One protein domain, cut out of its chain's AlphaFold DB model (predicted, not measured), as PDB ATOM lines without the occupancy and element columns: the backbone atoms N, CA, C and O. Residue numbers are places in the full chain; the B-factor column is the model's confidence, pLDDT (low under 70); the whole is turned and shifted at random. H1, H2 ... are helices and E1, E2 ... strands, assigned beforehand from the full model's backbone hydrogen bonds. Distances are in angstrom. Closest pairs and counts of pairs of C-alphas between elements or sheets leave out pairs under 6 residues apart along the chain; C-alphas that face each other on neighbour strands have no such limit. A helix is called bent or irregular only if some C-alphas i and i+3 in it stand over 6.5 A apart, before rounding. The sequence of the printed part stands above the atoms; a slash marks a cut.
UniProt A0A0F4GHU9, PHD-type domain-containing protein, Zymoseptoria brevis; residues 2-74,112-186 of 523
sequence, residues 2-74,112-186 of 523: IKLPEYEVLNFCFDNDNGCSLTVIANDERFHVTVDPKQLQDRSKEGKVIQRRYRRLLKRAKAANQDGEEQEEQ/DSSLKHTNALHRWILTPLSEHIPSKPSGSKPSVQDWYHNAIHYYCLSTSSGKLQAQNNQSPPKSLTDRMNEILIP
ATOM      1  N   ILE A   2      71.690 113.591 119.243       61.75
ATOM      2  CA  ILE A   2      71.395 114.673 120.193       61.75
ATOM      3  C   ILE A   2      71.245 115.943 119.340       61.75
ATOM      4  O   ILE A   2      72.118 116.184 118.505       61.75
ATOM      5  N   LYS A   3      70.139 116.691 119.466       76.06
ATOM      6  CA  LYS A   3      70.023 118.012 118.822       76.06
ATOM      7  C   LYS A   3      70.745 119.004 119.735       76.06
ATOM      8  O   LYS A   3      70.393 119.094 120.906       76.06
ATOM      9  N   LEU A   4      71.749 119.702 119.212       83.75
ATOM     10  CA  LEU A   4      72.245 120.916 119.858       83.75
ATOM     11  C   LEU A   4      71.174 122.019 119.729       83.75
ATOM     12  O   LEU A   4      70.392 121.979 118.770       83.75
ATOM     13  N   PRO A   5      71.103 122.975 120.668       85.50
ATOM     14  CA  PRO A   5      70.396 124.226 120.419       85.50
ATOM     15  C   PRO A   5      71.084 125.007 119.287       85.50
ATOM     16  O   PRO A   5      72.211 124.682 118.900       85.50
ATOM     17  N   GLU A   6      70.407 126.028 118.763       88.94
ATOM     18  CA  GLU A   6      71.082 127.059 117.973       88.94
ATOM     19  C   GLU A   6      72.139 127.782 118.844       88.94
ATOM     20  O   GLU A   6      72.010 127.859 120.073       88.94
ATOM     21  N   TYR A   7      73.230 128.216 118.213       92.56
ATOM     22  CA  TYR A   7      74.376 128.868 118.843       92.56
ATOM     23  C   TYR A   7      75.052 129.782 117.817       92.56
ATOM     24  O   TYR A   7      75.162 129.401 116.654       92.56
ATOM     25  N   GLU A   8      75.585 130.909 118.274       94.19
ATOM     26  CA  GLU A   8      76.328 131.861 117.441       94.19
ATOM     27  C   GLU A   8      77.802 131.901 117.856       94.19
ATOM     28  O   GLU A   8      78.137 131.701 119.032       94.19
ATOM     29  N   VAL A   9      78.702 132.125 116.897       93.38
ATOM     30  CA  VAL A   9      80.156 132.130 117.130       93.38
ATOM     31  C   VAL A   9      80.620 133.530 117.521       93.38
ATOM     32  O   VAL A   9      80.421 134.488 116.784       93.38
ATOM     33  N   LEU A  10      81.267 133.629 118.685       94.06
ATOM     34  CA  LEU A  10      81.860 134.871 119.197       94.06
ATOM     35  C   LEU A  10      83.367 134.966 118.921       94.06
ATOM     36  O   LEU A  10      83.914 136.056 118.884       94.06
ATOM     37  N   ASN A  11      84.046 133.822 118.810       93.62
ATOM     38  CA  ASN A  11      85.448 133.702 118.405       93.62
ATOM     39  C   ASN A  11      85.749 132.227 118.114       93.62
ATOM     40  O   ASN A  11      85.435 131.362 118.940       93.62
ATOM     41  N   PHE A  12      86.452 131.928 117.027       93.62
ATOM     42  CA  PHE A  12      87.043 130.612 116.788       93.62
ATOM     43  C   PHE A  12      88.499 130.778 116.356       93.62
ATOM     44  O   PHE A  12      88.797 131.631 115.534       93.62
ATOM     45  N   CYS A  13      89.411 129.982 116.916       91.94
ATOM     46  CA  CYS A  13      90.818 130.036 116.528       91.94
ATOM     47  C   CYS A  13      91.514 128.674 116.622       91.94
ATOM     48  O   CYS A  13      91.176 127.812 117.447       91.94
ATOM     49  N   PHE A  14      92.523 128.485 115.773       91.94
ATOM     50  CA  PHE A  14      93.407 127.325 115.799       91.94
ATOM     51  C   PHE A  14      94.585 127.533 116.765       91.94
ATOM     52  O   PHE A  14      94.963 128.655 117.082       91.94
ATOM     53  N   ASP A  15      95.183 126.433 117.221       86.06
ATOM     54  CA  ASP A  15      96.426 126.426 118.000       86.06
ATOM     55  C   ASP A  15      97.514 125.686 117.204       86.06
ATOM     56  O   ASP A  15      97.256 124.637 116.596       86.06
ATOM     57  N   ASN A  16      98.737 126.219 117.236       78.19
ATOM     58  CA  ASN A  16      99.930 125.707 116.557       78.19
ATOM     59  C   ASN A  16     100.195 124.226 116.882       78.19
ATOM     60  O   ASN A  16     100.619 123.454 116.022       78.19
ATOM     61  N   ASP A  17      99.844 123.784 118.094       86.06
ATOM     62  CA  ASP A  17      99.973 122.387 118.538       86.06
ATOM     63  C   ASP A  17      98.912 121.424 117.938       86.06
ATOM     64  O   ASP A  17      98.704 120.315 118.439       86.06
ATOM     65  N   ASN A  18      98.245 121.823 116.843       88.06
ATOM     66  CA  ASN A  18      97.053 121.185 116.255       88.06
ATOM     67  C   ASN A  18      95.851 121.164 117.218       88.06
ATOM     68  O   ASN A  18      95.041 120.234 117.180       88.06
ATOM     69  N   GLY A  19      95.759 122.159 118.098       93.00
ATOM     70  CA  GLY A  19      94.574 122.402 118.915       93.00
ATOM     71  C   GLY A  19      93.610 123.385 118.248       93.00
ATOM     72  O   GLY A  19      93.823 123.848 117.126       93.00
ATOM     73  N   CYS A  20      92.538 123.713 118.962       95.56
ATOM     74  CA  CYS A  20      91.648 124.828 118.636       95.56
ATOM     75  C   CYS A  20      90.871 125.275 119.882       95.56
ATOM     76  O   CYS A  20      90.692 124.490 120.824       95.56
ATOM     77  N   SER A  21      90.360 126.505 119.868       95.25
ATOM     78  CA  SER A  21      89.396 126.991 120.859       95.25
ATOM     79  C   SER A  21      88.186 127.632 120.185       95.25
ATOM     80  O   SER A  21      88.313 128.264 119.140       95.25
ATOM     81  N   LEU A  22      87.009 127.429 120.775       96.38
ATOM     82  CA  LEU A  22      85.728 127.907 120.265       96.38
ATOM     83  C   LEU A  22      84.971 128.621 121.385       96.38
ATOM     84  O   LEU A  22      84.650 127.995 122.398       96.38
ATOM     85  N   THR A  23      84.659 129.897 121.181       96.56
ATOM     86  CA  THR A  23      83.751 130.684 122.017       96.56
ATOM     87  C   THR A  23      82.428 130.871 121.281       96.56
ATOM     88  O   THR A  23      82.400 131.398 120.170       96.56
ATOM     89  N   VAL A  24      81.325 130.466 121.908       95.94
ATOM     90  CA  VAL A  24      79.959 130.639 121.386       95.94
ATOM     91  C   VAL A  24      79.041 131.253 122.432       95.94
ATOM     92  O   VAL A  24      79.280 131.110 123.634       95.94
ATOM     93  N   ILE A  25      77.954 131.872 121.978       94.31
ATOM     94  CA  ILE A  25      76.762 132.127 122.791       94.31
ATOM     95  C   ILE A  25      75.656 131.158 122.370       94.31
ATOM     96  O   ILE A  25      75.435 130.930 121.183       94.31
ATOM     97  N   ALA A  26      74.981 130.547 123.340       93.19
ATOM     98  CA  ALA A  26      73.891 129.610 123.097       93.19
ATOM     99  C   ALA A  26      72.848 129.744 124.210       93.19
ATOM    100  O   ALA A  26      73.149 129.483 125.375       93.19
ATOM    101  N   ASN A  27      71.619 130.133 123.850       90.56
ATOM    102  CA  ASN A  27      70.527 130.376 124.801       90.56
ATOM    103  C   ASN A  27      70.925 131.332 125.952       90.56
ATOM    104  O   ASN A  27      70.772 131.005 127.125       90.56
ATOM    105  N   ASP A  28      71.430 132.514 125.590       88.81
ATOM    106  CA  ASP A  28      71.888 133.612 126.465       88.81
ATOM    107  C   ASP A  28      73.131 133.324 127.347       88.81
ATOM    108  O   ASP A  28      73.663 134.247 127.967       88.81
ATOM    109  N   GLU A  29      73.658 132.094 127.370       93.06
ATOM    110  CA  GLU A  29      74.902 131.733 128.076       93.06
ATOM    111  C   GLU A  29      76.104 131.627 127.117       93.06
ATOM    112  O   GLU A  29      75.984 131.142 125.988       93.06
ATOM    113  N   ARG A  30      77.291 132.064 127.567       95.25
ATOM    114  CA  ARG A  30      78.545 131.988 126.796       95.25
ATOM    115  C   ARG A  30      79.378 130.769 127.189       95.25
ATOM    116  O   ARG A  30      79.612 130.519 128.370       95.25
ATOM    117  N   PHE A  31      79.912 130.056 126.201       96.31
ATOM    118  CA  PHE A  31      80.723 128.850 126.386       96.31
ATOM    119  C   PHE A  31      82.053 128.983 125.651       96.31
ATOM    120  O   PHE A  31      82.058 129.202 124.445       96.31
ATOM    121  N   HIS A  32      83.169 128.787 126.357       96.81
ATOM    122  CA  HIS A  32      84.499 128.691 125.750       96.81
ATOM    123  C   HIS A  32      85.036 127.266 125.896       96.81
ATOM    124  O   HIS A  32      85.224 126.770 127.012       96.81
ATOM    125  N   VAL A  33      85.287 126.600 124.770       96.88
ATOM    126  CA  VAL A  33      85.682 125.190 124.711       96.88
ATOM    127  C   VAL A  33      87.053 125.049 124.064       96.88
ATOM    128  O   VAL A  33      87.245 125.378 122.897       96.88
ATOM    129  N   THR A  34      88.001 124.502 124.822       95.62
ATOM    130  CA  THR A  34      89.366 124.203 124.362       95.62
ATOM    131  C   THR A  34      89.519 122.739 123.956       95.62
ATOM    132  O   THR A  34      88.949 121.838 124.583       95.62
ATOM    133  N   VAL A  35      90.315 122.486 122.914       95.94
ATOM    134  CA  VAL A  35      90.643 121.135 122.441       95.94
ATOM    135  C   VAL A  35      92.157 120.981 122.310       95.94
ATOM    136  O   VAL A  35      92.745 121.345 121.297       95.94
ATOM    137  N   ASP A  36      92.783 120.404 123.337       93.38
ATOM    138  CA  ASP A  36      94.202 120.031 123.336       93.38
ATOM    139  C   ASP A  36      94.363 118.566 122.862       93.38
ATOM    140  O   ASP A  36      93.874 117.642 123.528       93.38
ATOM    141  N   PRO A  37      95.081 118.291 121.752       92.44
ATOM    142  CA  PRO A  37      95.319 116.932 121.260       92.44
ATOM    143  C   PRO A  37      95.994 115.995 122.266       92.44
ATOM    144  O   PRO A  37      95.884 114.772 122.123       92.44
ATOM    145  N   LYS A  38      96.685 116.522 123.284       92.50
ATOM    146  CA  LYS A  38      97.326 115.744 124.357       92.50
ATOM    147  C   LYS A  38      96.284 115.166 125.330       92.50
ATOM    148  O   LYS A  38      96.523 114.093 125.883       92.50
ATOM    149  N   GLN A  39      95.097 115.775 125.445       92.88
ATOM    150  CA  GLN A  39      93.947 115.232 126.197       92.88
ATOM    151  C   GLN A  39      93.149 114.175 125.409       92.88
ATOM    152  O   GLN A  39      92.367 113.413 125.984       92.88
ATOM    153  N   LEU A  40      93.358 114.085 124.090       92.50
ATOM    154  CA  LEU A  40      92.669 113.153 123.186       92.50
ATOM    155  C   LEU A  40      93.464 111.850 122.942       92.50
ATOM    156  O   LEU A  40      93.425 111.289 121.845       92.50
ATOM    157  N   GLN A  41      94.243 111.384 123.927       89.69
ATOM    158  CA  GLN A  41      95.229 110.292 123.786       89.69
ATOM    159  C   GLN A  41      94.765 108.921 124.321       89.69
ATOM    160  O   GLN A  41      95.594 108.053 124.618       89.69
ATOM    161  N   ASP A  42      93.452 108.680 124.434       90.88
ATOM    162  CA  ASP A  42      92.934 107.364 124.829       90.88
ATOM    163  C   ASP A  42      93.390 106.257 123.852       90.88
ATOM    164  O   ASP A  42      93.157 106.287 122.640       90.88
ATOM    165  N   ARG A  43      94.054 105.242 124.416       90.69
ATOM    166  CA  ARG A  43      94.651 104.111 123.695       90.69
ATOM    167  C   ARG A  43      93.626 103.066 123.244       90.69
ATOM    168  O   ARG A  43      94.012 102.175 122.470       90.69
ATOM    169  N   SER A  44      92.373 103.155 123.700       93.50
ATOM    170  CA  SER A  44      91.259 102.308 123.257       93.50
ATOM    171  C   SER A  44      91.033 102.402 121.739       93.50
ATOM    172  O   SER A  44      91.544 103.293 121.050       93.50
ATOM    173  N   LYS A  45      90.286 101.450 121.170       92.50
ATOM    174  CA  LYS A  45      89.964 101.461 119.733       92.50
ATOM    175  C   LYS A  45      89.058 102.654 119.402       92.50
ATOM    176  O   LYS A  45      89.216 103.275 118.352       92.50
ATOM    177  N   GLU A  46      88.169 102.982 120.326       94.50
ATOM    178  CA  GLU A  46      87.146 104.019 120.264       94.50
ATOM    179  C   GLU A  46      87.774 105.413 120.444       94.50
ATOM    180  O   GLU A  46      87.562 106.288 119.606       94.50
ATOM    181  N   GLY A  47      88.670 105.586 121.421       91.81
ATOM    182  CA  GLY A  47      89.502 106.784 121.595       91.81
ATOM    183  C   GLY A  47      90.324 107.104 120.345       91.81
ATOM    184  O   GLY A  47      90.280 108.217 119.822       91.81
ATOM    185  N   LYS A  48      90.952 106.084 119.744       92.00
ATOM    186  CA  LYS A  48      91.626 106.209 118.439       92.00
ATOM    187  C   LYS A  48      90.685 106.546 117.280       92.00
ATOM    188  O   LYS A  48      91.163 107.042 116.263       92.00
ATOM    189  N   VAL A  49      89.384 106.248 117.347       94.25
ATOM    190  CA  VAL A  49      88.399 106.729 116.352       94.25
ATOM    191  C   VAL A  49      88.083 108.205 116.594       94.25
ATOM    192  O   VAL A  49      88.113 108.973 115.637       94.25
ATOM    193  N   ILE A  50      87.869 108.613 117.849       93.69
ATOM    194  CA  ILE A  50      87.624 110.013 118.235       93.69
ATOM    195  C   ILE A  50      88.795 110.904 117.792       93.69
ATOM    196  O   ILE A  50      88.582 111.861 117.053       93.69
ATOM    197  N   GLN A  51      90.034 110.533 118.127       93.50
ATOM    198  CA  GLN A  51      91.238 111.290 117.762       93.50
ATOM    199  C   GLN A  51      91.430 111.413 116.234       93.50
ATOM    200  O   GLN A  51      91.838 112.460 115.733       93.50
ATOM    201  N   ARG A  52      91.107 110.363 115.460       93.44
ATOM    202  CA  ARG A  52      91.143 110.415 113.982       93.44
ATOM    203  C   ARG A  52      89.994 111.227 113.386       93.44
ATOM    204  O   ARG A  52      90.185 111.823 112.329       93.44
ATOM    205  N   ARG A  53      88.824 111.263 114.035       94.69
ATOM    206  CA  ARG A  53      87.714 112.140 113.636       94.69
ATOM    207  C   ARG A  53      88.077 113.603 113.875       94.69
ATOM    208  O   ARG A  53      87.900 114.387 112.953       94.69
ATOM    209  N   TYR A  54      88.643 113.931 115.040       95.50
ATOM    210  CA  TYR A  54      89.118 115.282 115.341       95.50
ATOM    211  C   TYR A  54      90.121 115.772 114.295       95.50
ATOM    212  O   TYR A  54      89.822 116.735 113.607       95.50
ATOM    213  N   ARG A  55      91.233 115.051 114.059       93.81
ATOM    214  CA  ARG A  55      92.231 115.461 113.044       93.81
ATOM    215  C   ARG A  55      91.648 115.651 111.639       93.81
ATOM    216  O   ARG A  55      92.134 116.492 110.898       93.81
ATOM    217  N   ARG A  56      90.620 114.880 111.256       94.75
ATOM    218  CA  ARG A  56      89.943 115.046 109.959       94.75
ATOM    219  C   ARG A  56      89.080 116.308 109.913       94.75
ATOM    220  O   ARG A  56      89.059 116.958 108.878       94.75
ATOM    221  N   LEU A  57      88.354 116.612 110.989       94.62
ATOM    222  CA  LEU A  57      87.557 117.835 111.087       94.62
ATOM    223  C   LEU A  57      88.469 119.060 111.179       94.62
ATOM    224  O   LEU A  57      88.265 119.996 110.429       94.62
ATOM    225  N   LEU A  58      89.530 118.999 111.987       93.62
ATOM    226  CA  LEU A  58      90.539 120.051 112.093       93.62
ATOM    227  C   LEU A  58      91.239 120.316 110.756       93.62
ATOM    228  O   LEU A  58      91.275 121.466 110.348       93.62
ATOM    229  N   LYS A  59      91.731 119.289 110.033       91.56
ATOM    230  CA  LYS A  59      92.303 119.530 108.694       91.56
ATOM    231  C   LYS A  59      91.258 120.117 107.737       91.56
ATOM    232  O   LYS A  59      91.632 120.912 106.899       91.56
ATOM    233  N   ARG A  60      89.982 119.738 107.833       91.25
ATOM    234  CA  ARG A  60      88.935 120.287 106.955       91.25
ATOM    235  C   ARG A  60      88.527 121.712 107.296       91.25
ATOM    236  O   ARG A  60      88.186 122.417 106.373       91.25
ATOM    237  N   ALA A  61      88.549 122.104 108.566       89.50
ATOM    238  CA  ALA A  61      88.315 123.484 108.977       89.50
ATOM    239  C   ALA A  61      89.534 124.365 108.668       89.50
ATOM    240  O   ALA A  61      89.366 125.464 108.183       89.50
ATOM    241  N   LYS A  62      90.762 123.862 108.877       89.31
ATOM    242  CA  LYS A  62      91.979 124.561 108.437       89.31
ATOM    243  C   LYS A  62      92.050 124.690 106.922       89.31
ATOM    244  O   LYS A  62      92.339 125.774 106.468       89.31
ATOM    245  N   ALA A  63      91.758 123.616 106.182       85.88
ATOM    246  CA  ALA A  63      91.607 123.688 104.734       85.88
ATOM    247  C   ALA A  63      90.518 124.702 104.400       85.88
ATOM    248  O   ALA A  63      90.869 125.711 103.868       85.88
ATOM    249  N   ALA A  64      89.281 124.580 104.876       81.31
ATOM    250  CA  ALA A  64      88.227 125.570 104.623       81.31
ATOM    251  C   ALA A  64      88.587 127.043 104.933       81.31
ATOM    252  O   ALA A  64      88.156 127.930 104.211       81.31
ATOM    253  N   ASN A  65      89.364 127.309 105.986       72.69
ATOM    254  CA  ASN A  65      89.912 128.639 106.250       72.69
ATOM    255  C   ASN A  65      90.963 129.038 105.205       72.69
ATOM    256  O   ASN A  65      90.811 130.082 104.605       72.69
ATOM    257  N   GLN A  66      91.949 128.187 104.921       66.75
ATOM    258  CA  GLN A  66      93.011 128.455 103.942       66.75
ATOM    259  C   GLN A  66      92.532 128.421 102.486       66.75
ATOM    260  O   GLN A  66      93.019 129.188 101.689       66.75
ATOM    261  N   ASP A  67      91.561 127.572 102.162       53.91
ATOM    262  CA  ASP A  67      90.788 127.488 100.922       53.91
ATOM    263  C   ASP A  67      89.827 128.695 100.827       53.91
ATOM    264  O   ASP A  67      89.256 128.905  99.774       53.91
ATOM    265  N   GLY A  68      89.583 129.420 101.931       48.69
ATOM    266  CA  GLY A  68      88.762 130.633 102.014       48.69
ATOM    267  C   GLY A  68      89.614 131.893 101.886       48.69
ATOM    268  O   GLY A  68      89.292 132.746 101.082       48.69
ATOM    269  N   GLU A  69      90.753 131.934 102.575       40.50
ATOM    270  CA  GLU A  69      91.869 132.857 102.345       40.50
ATOM    271  C   GLU A  69      92.304 132.756 100.861       40.50
ATOM    272  O   GLU A  69      92.268 133.745 100.143       40.50
ATOM    273  N   GLU A  70      92.529 131.539 100.344       37.47
ATOM    274  CA  GLU A  70      92.776 131.237  98.921       37.47
ATOM    275  C   GLU A  70      91.540 131.428  98.007       37.47
ATOM    276  O   GLU A  70      91.698 131.281  96.801       37.47
ATOM    277  N   GLN A  71      90.320 131.714  98.496       34.25
ATOM    278  CA  GLN A  71      89.127 131.975  97.651       34.25
ATOM    279  C   GLN A  71      88.658 133.427  97.673       34.25
ATOM    280  O   GLN A  71      88.172 133.883  96.646       34.25
ATOM    281  N   GLU A  72      88.880 134.163  98.757       35.62
ATOM    282  CA  GLU A  72      88.994 135.619  98.710       35.62
ATOM    283  C   GLU A  72      90.137 135.941  97.729       35.62
ATOM    284  O   GLU A  72      89.880 136.511  96.671       35.62
ATOM    285  N   GLU A  73      91.334 135.365  97.929       33.94
ATOM    286  CA  GLU A  73      92.425 135.492  96.957       33.94
ATOM    287  C   GLU A  73      92.094 134.931  95.564       33.94
ATOM    288  O   GLU A  73      92.582 135.514  94.612       33.94
ATOM    289  N   GLN A  74      91.334 133.840  95.344       29.52
ATOM    290  CA  GLN A  74      91.092 133.313  93.972       29.52
ATOM    291  C   GLN A  74      89.852 133.863  93.260       29.52
ATOM    292  O   GLN A  74      89.842 133.836  92.030       29.52
ATOM    293  N   ASP A 112      77.896 127.942 101.987       56.09
ATOM    294  CA  ASP A 112      79.249 127.737 101.434       56.09
ATOM    295  C   ASP A 112      79.979 126.458 101.958       56.09
ATOM    296  O   ASP A 112      79.835 125.995 103.100       56.09
ATOM    297  N   SER A 113      80.741 125.831 101.058       62.03
ATOM    298  CA  SER A 113      81.479 124.598 101.296       62.03
ATOM    299  C   SER A 113      82.574 124.730 102.367       62.03
ATOM    300  O   SER A 113      82.811 123.747 103.086       62.03
ATOM    301  N   SER A 114      83.188 125.907 102.531       64.56
ATOM    302  CA  SER A 114      84.119 126.200 103.627       64.56
ATOM    303  C   SER A 114      83.369 126.288 104.968       64.56
ATOM    304  O   SER A 114      83.618 125.502 105.898       64.56
ATOM    305  N   LEU A 115      82.328 127.118 105.036       71.94
ATOM    306  CA  LEU A 115      81.461 127.321 106.192       71.94
ATOM    307  C   LEU A 115      80.821 126.003 106.667       71.94
ATOM    308  O   LEU A 115      80.772 125.722 107.874       71.94
ATOM    309  N   LYS A 116      80.413 125.123 105.736       79.31
ATOM    310  CA  LYS A 116      79.952 123.741 105.997       79.31
ATOM    311  C   LYS A 116      81.008 122.896 106.727       79.31
ATOM    312  O   LYS A 116      80.659 122.089 107.601       79.31
ATOM    313  N   HIS A 117      82.292 123.045 106.400       83.69
ATOM    314  CA  HIS A 117      83.388 122.298 107.025       83.69
ATOM    315  C   HIS A 117      83.730 122.800 108.430       83.69
ATOM    316  O   HIS A 117      83.827 121.980 109.356       83.69
ATOM    317  N   THR A 118      83.841 124.114 108.615       86.25
ATOM    318  CA  THR A 118      84.118 124.718 109.927       86.25
ATOM    319  C   THR A 118      82.942 124.507 110.892       86.25
ATOM    320  O   THR A 118      83.139 124.017 112.013       86.25
ATOM    321  N   ASN A 119      81.690 124.624 110.428       88.81
ATOM    322  CA  ASN A 119      80.519 124.227 111.222       88.81
ATOM    323  C   ASN A 119      80.484 122.731 111.586       88.81
ATOM    324  O   ASN A 119      79.997 122.362 112.661       88.81
ATOM    325  N   ALA A 120      81.024 121.835 110.752       92.38
ATOM    326  CA  ALA A 120      81.132 120.414 111.097       92.38
ATOM    327  C   ALA A 120      82.146 120.144 112.231       92.38
ATOM    328  O   ALA A 120      81.990 119.156 112.964       92.38
ATOM    329  N   LEU A 121      83.151 121.012 112.406       94.62
ATOM    330  CA  LEU A 121      84.041 121.010 113.567       94.62
ATOM    331  C   LEU A 121      83.341 121.616 114.795       94.62
ATOM    332  O   LEU A 121      83.299 120.948 115.830       94.62
ATOM    333  N   HIS A 122      82.707 122.789 114.680       94.56
ATOM    334  CA  HIS A 122      81.969 123.434 115.783       94.56
ATOM    335  C   HIS A 122      80.923 122.499 116.409       94.56
ATOM    336  O   HIS A 122      80.955 122.217 117.611       94.56
ATOM    337  N   ARG A 123      80.065 121.892 115.577       93.88
ATOM    338  CA  ARG A 123      79.032 120.934 116.009       93.88
ATOM    339  C   ARG A 123      79.638 119.688 116.686       93.88
ATOM    340  O   ARG A 123      79.010 119.097 117.566       93.88
ATOM    341  N   TRP A 124      80.869 119.287 116.340       95.44
ATOM    342  CA  TRP A 124      81.590 118.205 117.032       95.44
ATOM    343  C   TRP A 124      82.168 118.645 118.385       95.44
ATOM    344  O   TRP A 124      82.060 117.878 119.344       95.44
ATOM    345  N   ILE A 125      82.719 119.862 118.478       96.12
ATOM    346  CA  ILE A 125      83.248 120.443 119.725       96.12
ATOM    347  C   ILE A 125      82.130 120.609 120.763       96.12
ATOM    348  O   ILE A 125      82.313 120.252 121.925       96.12
ATOM    349  N   LEU A 126      80.955 121.086 120.341       95.31
ATOM    350  CA  LEU A 126      79.817 121.356 121.228       95.31
ATOM    351  C   LEU A 126      78.993 120.110 121.587       95.31
ATOM    352  O   LEU A 126      78.281 120.121 122.588       95.31
ATOM    353  N   THR A 127      79.098 119.004 120.835       93.88
ATOM    354  CA  THR A 127      78.325 117.768 121.100       93.88
ATOM    355  C   THR A 127      78.389 117.292 122.572       93.88
ATOM    356  O   THR A 127      77.332 116.957 123.117       93.88
ATOM    357  N   PRO A 128      79.552 117.267 123.263       93.81
ATOM    358  CA  PRO A 128      79.638 116.858 124.671       93.81
ATOM    359  C   PRO A 128      79.097 117.891 125.674       93.81
ATOM    360  O   PRO A 128      78.964 117.556 126.846       93.81
ATOM    361  N   LEU A 129      78.793 119.122 125.242       93.06
ATOM    362  CA  LEU A 129      78.185 120.179 126.063       93.06
ATOM    363  C   LEU A 129      76.649 120.206 125.954       93.06
ATOM    364  O   LEU A 129      76.002 121.003 126.623       93.06
ATOM    365  N   SER A 130      76.041 119.322 125.162       89.00
ATOM    366  CA  SER A 130      74.584 119.283 124.929       89.00
ATOM    367  C   SER A 130      73.705 119.070 126.175       89.00
ATOM    368  O   SER A 130      72.523 119.394 126.131       89.00
ATOM    369  N   GLU A 131      74.258 118.553 127.278       86.31
ATOM    370  CA  GLU A 131      73.582 118.442 128.587       86.31
ATOM    371  C   GLU A 131      73.912 119.616 129.538       86.31
ATOM    372  O   GLU A 131      73.362 119.696 130.635       86.31
ATOM    373  N   HIS A 132      74.819 120.512 129.131       89.38
ATOM    374  CA  HIS A 132      75.292 121.671 129.896       89.38
ATOM    375  C   HIS A 132      74.753 123.011 129.380       89.38
ATOM    376  O   HIS A 132      74.608 123.929 130.180       89.38
ATOM    377  N   ILE A 133      74.466 123.132 128.080       90.69
ATOM    378  CA  ILE A 133      73.862 124.337 127.491       90.69
ATOM    379  C   ILE A 133      72.374 124.412 127.899       90.69
ATOM    380  O   ILE A 133      71.693 123.379 127.857       90.69
ATOM    381  N   PRO A 134      71.826 125.591 128.262       89.12
ATOM    382  CA  PRO A 134      70.407 125.751 128.567       89.12
ATOM    383  C   PRO A 134      69.493 125.254 127.446       89.12
ATOM    384  O   PRO A 134      69.804 125.354 126.262       89.12
ATOM    385  N   SER A 135      68.309 124.756 127.811       86.25
ATOM    386  CA  SER A 135      67.320 124.269 126.829       86.25
ATOM    387  C   SER A 135      66.531 125.376 126.112       86.25
ATOM    388  O   SER A 135      65.814 125.081 125.155       86.25
ATOM    389  N   LYS A 136      66.612 126.617 126.614       86.69
ATOM    390  CA  LYS A 136      65.908 127.827 126.160       86.69
ATOM    391  C   LYS A 136      66.665 129.074 126.645       86.69
ATOM    392  O   LYS A 136      67.295 128.961 127.698       86.69
ATOM    393  N   PRO A 137      66.549 130.226 125.962       86.19
ATOM    394  CA  PRO A 137      67.062 131.502 126.461       86.19
ATOM    395  C   PRO A 137      66.318 131.965 127.728       86.19
ATOM    396  O   PRO A 137      65.201 131.516 128.013       86.19
ATOM    397  N   SER A 138      66.926 132.907 128.454       81.94
ATOM    398  CA  SER A 138      66.310 133.691 129.533       81.94
ATOM    399  C   SER A 138      65.172 134.569 128.996       81.94
ATOM    400  O   SER A 138      64.124 134.704 129.631       81.94
ATOM    401  N   GLY A 139      65.356 135.138 127.796       80.00
ATOM    402  CA  GLY A 139      64.370 136.013 127.144       80.00
ATOM    403  C   GLY A 139      64.375 137.461 127.651       80.00
ATOM    404  O   GLY A 139      63.517 138.258 127.273       80.00
ATOM    405  N   SER A 140      65.343 137.814 128.495       84.62
ATOM    406  CA  SER A 140      65.668 139.183 128.898       84.62
ATOM    407  C   SER A 140      66.662 139.797 127.907       84.62
ATOM    408  O   SER A 140      67.792 139.318 127.831       84.62
ATOM    409  N   LYS A 141      66.287 140.869 127.192       88.81
ATOM    410  CA  LYS A 141      67.252 141.641 126.388       88.81
ATOM    411  C   LYS A 141      68.287 142.299 127.330       88.81
ATOM    412  O   LYS A 141      67.859 142.987 128.259       88.81
ATOM    413  N   PRO A 142      69.603 142.062 127.162       94.88
ATOM    414  CA  PRO A 142      70.640 142.614 128.037       94.88
ATOM    415  C   PRO A 142      70.975 144.070 127.680       94.88
ATOM    416  O   PRO A 142      70.670 144.532 126.578       94.88
ATOM    417  N   SER A 143      71.667 144.779 128.578       96.94
ATOM    418  CA  SER A 143      72.370 146.009 128.186       96.94
ATOM    419  C   SER A 143      73.587 145.684 127.307       96.94
ATOM    420  O   SER A 143      74.067 144.548 127.303       96.94
ATOM    421  N   VAL A 144      74.129 146.664 126.578       97.19
ATOM    422  CA  VAL A 144      75.387 146.493 125.823       97.19
ATOM    423  C   VAL A 144      76.537 146.151 126.781       97.19
ATOM    424  O   VAL A 144      77.350 145.274 126.488       97.19
ATOM    425  N   GLN A 145      76.565 146.766 127.969       96.12
ATOM    426  CA  GLN A 145      77.510 146.446 129.042       96.12
ATOM    427  C   GLN A 145      77.429 144.962 129.424       96.12
ATOM    428  O   GLN A 145      78.449 144.270 129.393       96.12
ATOM    429  N   ASP A 146      76.227 144.483 129.759       95.00
ATOM    430  CA  ASP A 146      75.994 143.109 130.212       95.00
ATOM    431  C   ASP A 146      76.237 142.093 129.094       95.00
ATOM    432  O   ASP A 146      76.800 141.037 129.360       95.00
ATOM    433  N   TRP A 147      75.866 142.406 127.845       95.62
ATOM    434  CA  TRP A 147      76.111 141.536 126.691       95.62
ATOM    435  C   TRP A 147      77.610 141.273 126.529       95.62
ATOM    436  O   TRP A 147      78.036 140.117 126.511       95.62
ATOM    437  N   TYR A 148      78.423 142.336 126.495       95.06
ATOM    438  CA  TYR A 148      79.872 142.219 126.317       95.06
ATOM    439  C   TYR A 148      80.581 141.608 127.532       95.06
ATOM    440  O   TYR A 148      81.530 140.845 127.349       95.06
ATOM    441  N   HIS A 149      80.092 141.854 128.751       93.50
ATOM    442  CA  HIS A 149      80.698 141.362 129.996       93.50
ATOM    443  C   HIS A 149      80.067 140.060 130.533       93.50
ATOM    444  O   HIS A 149      80.399 139.631 131.641       93.50
ATOM    445  N   ASN A 150      79.171 139.415 129.772       90.94
ATOM    446  CA  ASN A 150      78.482 138.201 130.209       90.94
ATOM    447  C   ASN A 150      79.476 137.064 130.510       90.94
ATOM    448  O   ASN A 150      80.447 136.848 129.775       90.94
ATOM    449  N   ALA A 151      79.217 136.332 131.594       91.94
ATOM    450  CA  ALA A 151      80.119 135.329 132.140       91.94
ATOM    451  C   ALA A 151      80.310 134.141 131.184       91.94
ATOM    452  O   ALA A 151      79.365 133.633 130.585       91.94
ATOM    453  N   ILE A 152      81.554 133.671 131.078       94.88
ATOM    454  CA  ILE A 152      81.944 132.582 130.177       94.88
ATOM    455  C   ILE A 152      82.094 131.280 130.969       94.88
ATOM    456  O   ILE A 152      82.849 131.203 131.941       94.88
ATOM    457  N   HIS A 153      81.416 130.225 130.521       95.75
ATOM    458  CA  HIS A 153      81.577 128.872 131.038       95.75
ATOM    459  C   HIS A 153      82.708 128.149 130.295       95.75
ATOM    460  O   HIS A 153      82.590 127.803 129.118       95.75
ATOM    461  N   TYR A 154      83.816 127.909 130.995       96.50
ATOM    462  CA  TYR A 154      85.023 127.311 130.425       96.50
ATOM    463  C   TYR A 154      84.981 125.778 130.457       96.50
ATOM    464  O   TYR A 154      84.701 125.173 131.494       96.50
ATOM    465  N   TYR A 155      85.335 125.144 129.339       96.50
ATOM    466  CA  TYR A 155      85.438 123.690 129.196       96.50
ATOM    467  C   TYR A 155      86.713 123.280 128.442       96.50
ATOM    468  O   TYR A 155      87.232 124.009 127.595       96.50
ATOM    469  N   CYS A 156      87.197 122.071 128.721       95.25
ATOM    470  CA  CYS A 156      88.242 121.400 127.944       95.25
ATOM    471  C   CYS A 156      87.761 120.007 127.518       95.25
ATOM    472  O   CYS A 156      87.169 119.279 128.323       95.25
ATOM    473  N   LEU A 157      87.980 119.632 126.255       95.88
ATOM    474  CA  LEU A 157      87.615 118.308 125.749       95.88
ATOM    475  C   LEU A 157      88.716 117.278 126.012       95.88
ATOM    476  O   LEU A 157      89.878 117.477 125.670       95.88
ATOM    477  N   SER A 158      88.326 116.124 126.550       94.75
ATOM    478  CA  SER A 158      89.223 114.996 126.824       94.75
ATOM    479  C   SER A 158      88.626 113.665 126.363       94.75
ATOM    480  O   SER A 158      87.412 113.534 126.174       94.75
ATOM    481  N   THR A 159      89.478 112.652 126.173       94.06
ATOM    482  CA  THR A 159      89.031 111.271 125.927       94.06
ATOM    483  C   THR A 159      89.279 110.372 127.127       94.06
ATOM    484  O   THR A 159      90.421 110.226 127.561       94.06
ATOM    485  N   SER A 160      88.238 109.680 127.587       90.81
ATOM    486  CA  SER A 160      88.343 108.634 128.606       90.81
ATOM    487  C   SER A 160      87.442 107.455 128.261       90.81
ATOM    488  O   SER A 160      86.284 107.629 127.877       90.81
ATOM    489  N   SER A 161      87.958 106.236 128.435       88.38
ATOM    490  CA  SER A 161      87.178 104.991 128.351       88.38
ATOM    491  C   SER A 161      86.357 104.848 127.054       88.38
ATOM    492  O   SER A 161      85.212 104.395 127.074       88.38
ATOM    493  N   GLY A 162      86.933 105.263 125.921       89.06
ATOM    494  CA  GLY A 162      86.299 105.233 124.603       89.06
ATOM    495  C   GLY A 162      85.281 106.344 124.327       89.06
ATOM    496  O   GLY A 162      84.596 106.283 123.307       89.06
ATOM    497  N   LYS A 163      85.160 107.351 125.202       92.00
ATOM    498  CA  LYS A 163      84.226 108.480 125.068       92.00
ATOM    499  C   LYS A 163      84.961 109.818 125.003       92.00
ATOM    500  O   LYS A 163      86.011 109.983 125.616       92.00
ATOM    501  N   LEU A 164      84.369 110.768 124.281       94.38
ATOM    502  CA  LEU A 164      84.706 112.190 124.336       94.38
ATOM    503  C   LEU A 164      83.888 112.823 125.469       94.38
ATOM    504  O   LEU A 164      82.700 112.519 125.591       94.38
ATOM    505  N   GLN A 165      84.509 113.662 126.294       93.75
ATOM    506  CA  GLN A 165      83.866 114.316 127.434       93.75
ATOM    507  C   GLN A 165      84.295 115.783 127.507       93.75
ATOM    508  O   GLN A 165      85.467 116.087 127.288       93.75
ATOM    509  N   ALA A 166      83.365 116.675 127.850       94.69
ATOM    510  CA  ALA A 166      83.693 118.035 128.256       94.69
ATOM    511  C   ALA A 166      83.956 118.058 129.767       94.69
ATOM    512  O   ALA A 166      83.112 117.644 130.558       94.69
ATOM    513  N   GLN A 167      85.133 118.530 130.168       93.69
ATOM    514  CA  GLN A 167      85.463 118.788 131.564       93.69
ATOM    515  C   GLN A 167      85.266 120.278 131.844       93.69
ATOM    516  O   GLN A 167      85.955 121.112 131.255       93.69
ATOM    517  N   ASN A 168      84.329 120.608 132.734       93.25
ATOM    518  CA  ASN A 168      84.112 121.979 133.192       93.25
ATOM    519  C   ASN A 168      85.349 122.483 133.957       93.25
ATOM    520  O   ASN A 168      85.865 121.795 134.844       93.25
ATOM    521  N   ASN A 169      85.813 123.681 133.612       90.62
ATOM    522  CA  ASN A 169      86.930 124.355 134.251       90.62
ATOM    523  C   ASN A 169      86.408 125.485 135.152       90.62
ATOM    524  O   ASN A 169      86.308 126.636 134.738       90.62
ATOM    525  N   GLN A 170      86.088 125.145 136.403       86.56
ATOM    526  CA  GLN A 170      85.528 126.070 137.405       86.56
ATOM    527  C   GLN A 170      86.496 127.178 137.860       86.56
ATOM    528  O   GLN A 170      86.129 128.029 138.669       86.56
ATOM    529  N   SER A 171      87.757 127.148 137.428       88.88
ATOM    530  CA  SER A 171      88.786 128.121 137.809       88.88
ATOM    531  C   SER A 171      89.817 128.241 136.678       88.88
ATOM    532  O   SER A 171      90.930 127.723 136.808       88.88
ATOM    533  N   PRO A 172      89.448 128.871 135.546       90.00
ATOM    534  CA  PRO A 172      90.364 129.081 134.430       90.00
ATOM    535  C   PRO A 172      91.597 129.894 134.867       90.00
ATOM    536  O   PRO A 172      91.497 130.732 135.766       90.00
ATOM    537  N   PRO A 173      92.772 129.687 134.239       90.25
ATOM    538  CA  PRO A 173      93.931 130.544 134.465       90.25
ATOM    539  C   PRO A 173      93.594 132.004 134.140       90.25
ATOM    540  O   PRO A 173      92.952 132.262 133.123       90.25
ATOM    541  N   LYS A 174      94.075 132.962 134.946       90.94
ATOM    542  CA  LYS A 174      93.799 134.393 134.708       90.94
ATOM    543  C   LYS A 174      94.246 134.844 133.308       90.94
ATOM    544  O   LYS A 174      93.533 135.579 132.650       90.94
ATOM    545  N   SER A 175      95.357 134.309 132.799       92.19
ATOM    546  CA  SER A 175      95.837 134.573 131.434       92.19
ATOM    547  C   SER A 175      94.906 134.086 130.313       92.19
ATOM    548  O   SER A 175      95.053 134.533 129.181       92.19
ATOM    549  N   LEU A 176      93.962 133.180 130.597       89.81
ATOM    550  CA  LEU A 176      92.900 132.810 129.660       89.81
ATOM    551  C   LEU A 176      91.711 133.772 129.773       89.81
ATOM    552  O   LEU A 176      91.184 134.186 128.748       89.81
ATOM    553  N   THR A 177      91.304 134.154 130.989       91.12
ATOM    554  CA  THR A 177      90.198 135.113 131.175       91.12
ATOM    555  C   THR A 177      90.561 136.510 130.687       91.12
ATOM    556  O   THR A 177      89.729 137.165 130.075       91.12
ATOM    557  N   ASP A 178      91.802 136.943 130.918       90.81
ATOM    558  CA  ASP A 178      92.321 138.227 130.443       90.81
ATOM    559  C   ASP A 178      92.303 138.259 128.908       90.81
ATOM    560  O   ASP A 178      91.665 139.134 128.337       90.81
ATOM    561  N   ARG A 179      92.844 137.222 128.248       91.44
ATOM    562  CA  ARG A 179      92.801 137.084 126.782       91.44
ATOM    563  C   ARG A 179      91.379 137.036 126.218       91.44
ATOM    564  O   ARG A 179      91.115 137.619 125.176       91.44
ATOM    565  N   MET A 180      90.456 136.323 126.866       92.25
ATOM    566  CA  MET A 180      89.060 136.298 126.407       92.25
ATOM    567  C   MET A 180      88.399 137.673 126.531       92.25
ATOM    568  O   MET A 180      87.590 138.013 125.679       92.25
ATOM    569  N   ASN A 181      88.761 138.478 127.530       91.19
ATOM    570  CA  ASN A 181      88.301 139.862 127.614       91.19
ATOM    571  C   ASN A 181      88.949 140.734 126.522       91.19
ATOM    572  O   ASN A 181      88.239 141.492 125.877       91.19
ATOM    573  N   GLU A 182      90.258 140.593 126.284       90.44
ATOM    574  CA  GLU A 182      91.000 141.314 125.232       90.44
ATOM    575  C   GLU A 182      90.434 141.052 123.822       90.44
ATOM    576  O   GLU A 182      90.373 141.973 123.019       90.44
ATOM    577  N   ILE A 183      89.984 139.822 123.541       90.56
ATOM    578  CA  ILE A 183      89.377 139.439 122.253       90.56
ATOM    579  C   ILE A 183      87.902 139.861 122.152       90.56
ATOM    580  O   ILE A 183      87.451 140.278 121.092       90.56
ATOM    581  N   LEU A 184      87.117 139.710 123.226       92.75
ATOM    582  CA  LEU A 184      85.651 139.816 123.150       92.75
ATOM    583  C   LEU A 184      85.090 141.180 123.567       92.75
ATOM    584  O   LEU A 184      83.884 141.373 123.435       92.75
ATOM    585  N   ILE A 185      85.896 142.084 124.132       94.19
ATOM    586  CA  ILE A 185      85.438 143.370 124.681       94.19
ATOM    587  C   ILE A 185      86.115 144.512 123.902       94.19
ATOM    588  O   ILE A 185      87.247 144.878 124.228       94.19
ATOM    589  N   PRO A 186      85.445 145.092 122.886       94.69
ATOM    590  CA  PRO A 186      86.044 146.094 122.010       94.69
ATOM    591  C   PRO A 186      86.398 147.366 122.790       94.69
ATOM    592  O   PRO A 186      85.613 147.851 123.609       94.69
TER     593      PRO A 186
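What this domain is: This is residues 2 to 74 and 112 to 186 of the 523 residues of the protein "PHD-type domain-containing protein" of Zymoseptoria brevis (UniProt A0A0F4GHU9). What shape do these atoms make? A twisted sheet of five strands, E1 to E5, curls round helix H2, and the longer helix H1 packs beside H2 on the same face, its residues 63 to 74 running on past the sheet. H4 covers part of the other face, and the short H3 sits beyond the end where E4 begins. What is it built of? The printed part has 148 residues, with four named helices and five named strands in the order E1 E2 E3 H1 H2 H3 E4 E5 H4; the class is mixed, helices and strands, and the sheet, in the order E1 E2 E3 E4 E5, is mixed too. How large is it? It is compact, with a radius of gyration of the C-alphas of 16.0 A and spans of 47 by 44 by 32 A.

Where its parts are: Where are the strands? E1 is residues 8 to 15, beginning at C-alpha 8 (76.328, 131.861, 117.441); E2 is 19 to 26, 22.3 A long, and E3 29 to 35. E4 is 152 to 160, 24.8 A long, and E5 163 to 168. Where are the helices? H1 is residues 47 to 74, 38.3 A long, and H2 113 to 129, 25.4 A. H3 is 144 to 149, and H4 is 174 to 184, ending at C-alpha 184 (85.651, 139.816, 123.150).

How they stand to each other: How do the strands pair? E1 E2 E3 form a meander, each strand the antiparallel neighbour of the one before, with N 10 and O 23 at 2.9 A and N 22 and O 33 at 3.0 A. E3 and E4 are parallel, with N 155 and O 32 at 2.8 A; the hairpin E4 and E5 has N 158 and O 165 at 3.0 A. Where do the helices stand? They make three layers, helices on both faces of the sheet: H1 and H2 on one face, H4 on the other. H1 and H2 touch, closest at the C-alphas of Ala 64 and Ser 114, 4.3 A, opposite ways at a shallow tilt of 34 degrees, only just short of steep; H4 comes closest to E1 at the C-alphas of Leu 10 and Leu 184, 7.4 A. What of H3 and the helix backbones? H3 is not on the sheet, and is close to but not clearly touching H4, with the C-alphas of Tyr 148 and Leu 184 7.0 A apart. Every O i to N i+4 pair is within hydrogen-bond range in H1 and H3, against 10 of 13 in H2, which is irregular with C-alphas 125 and 128 7.1 A apart, and 6 of 7 in H4.

The domain as a whole: Is the printed part unbroken? Residues 75 to 111 are not printed, and C-alphas 74 and 112 are 15.1 A apart across the cut. Which links are long? Those from E3 to H1 and from H2 to H3. Where is confidence low? The mean pLDDT of the printed part is 87.6; residue 2, residues 66 to 74 and residues 112 to 114 are under 70.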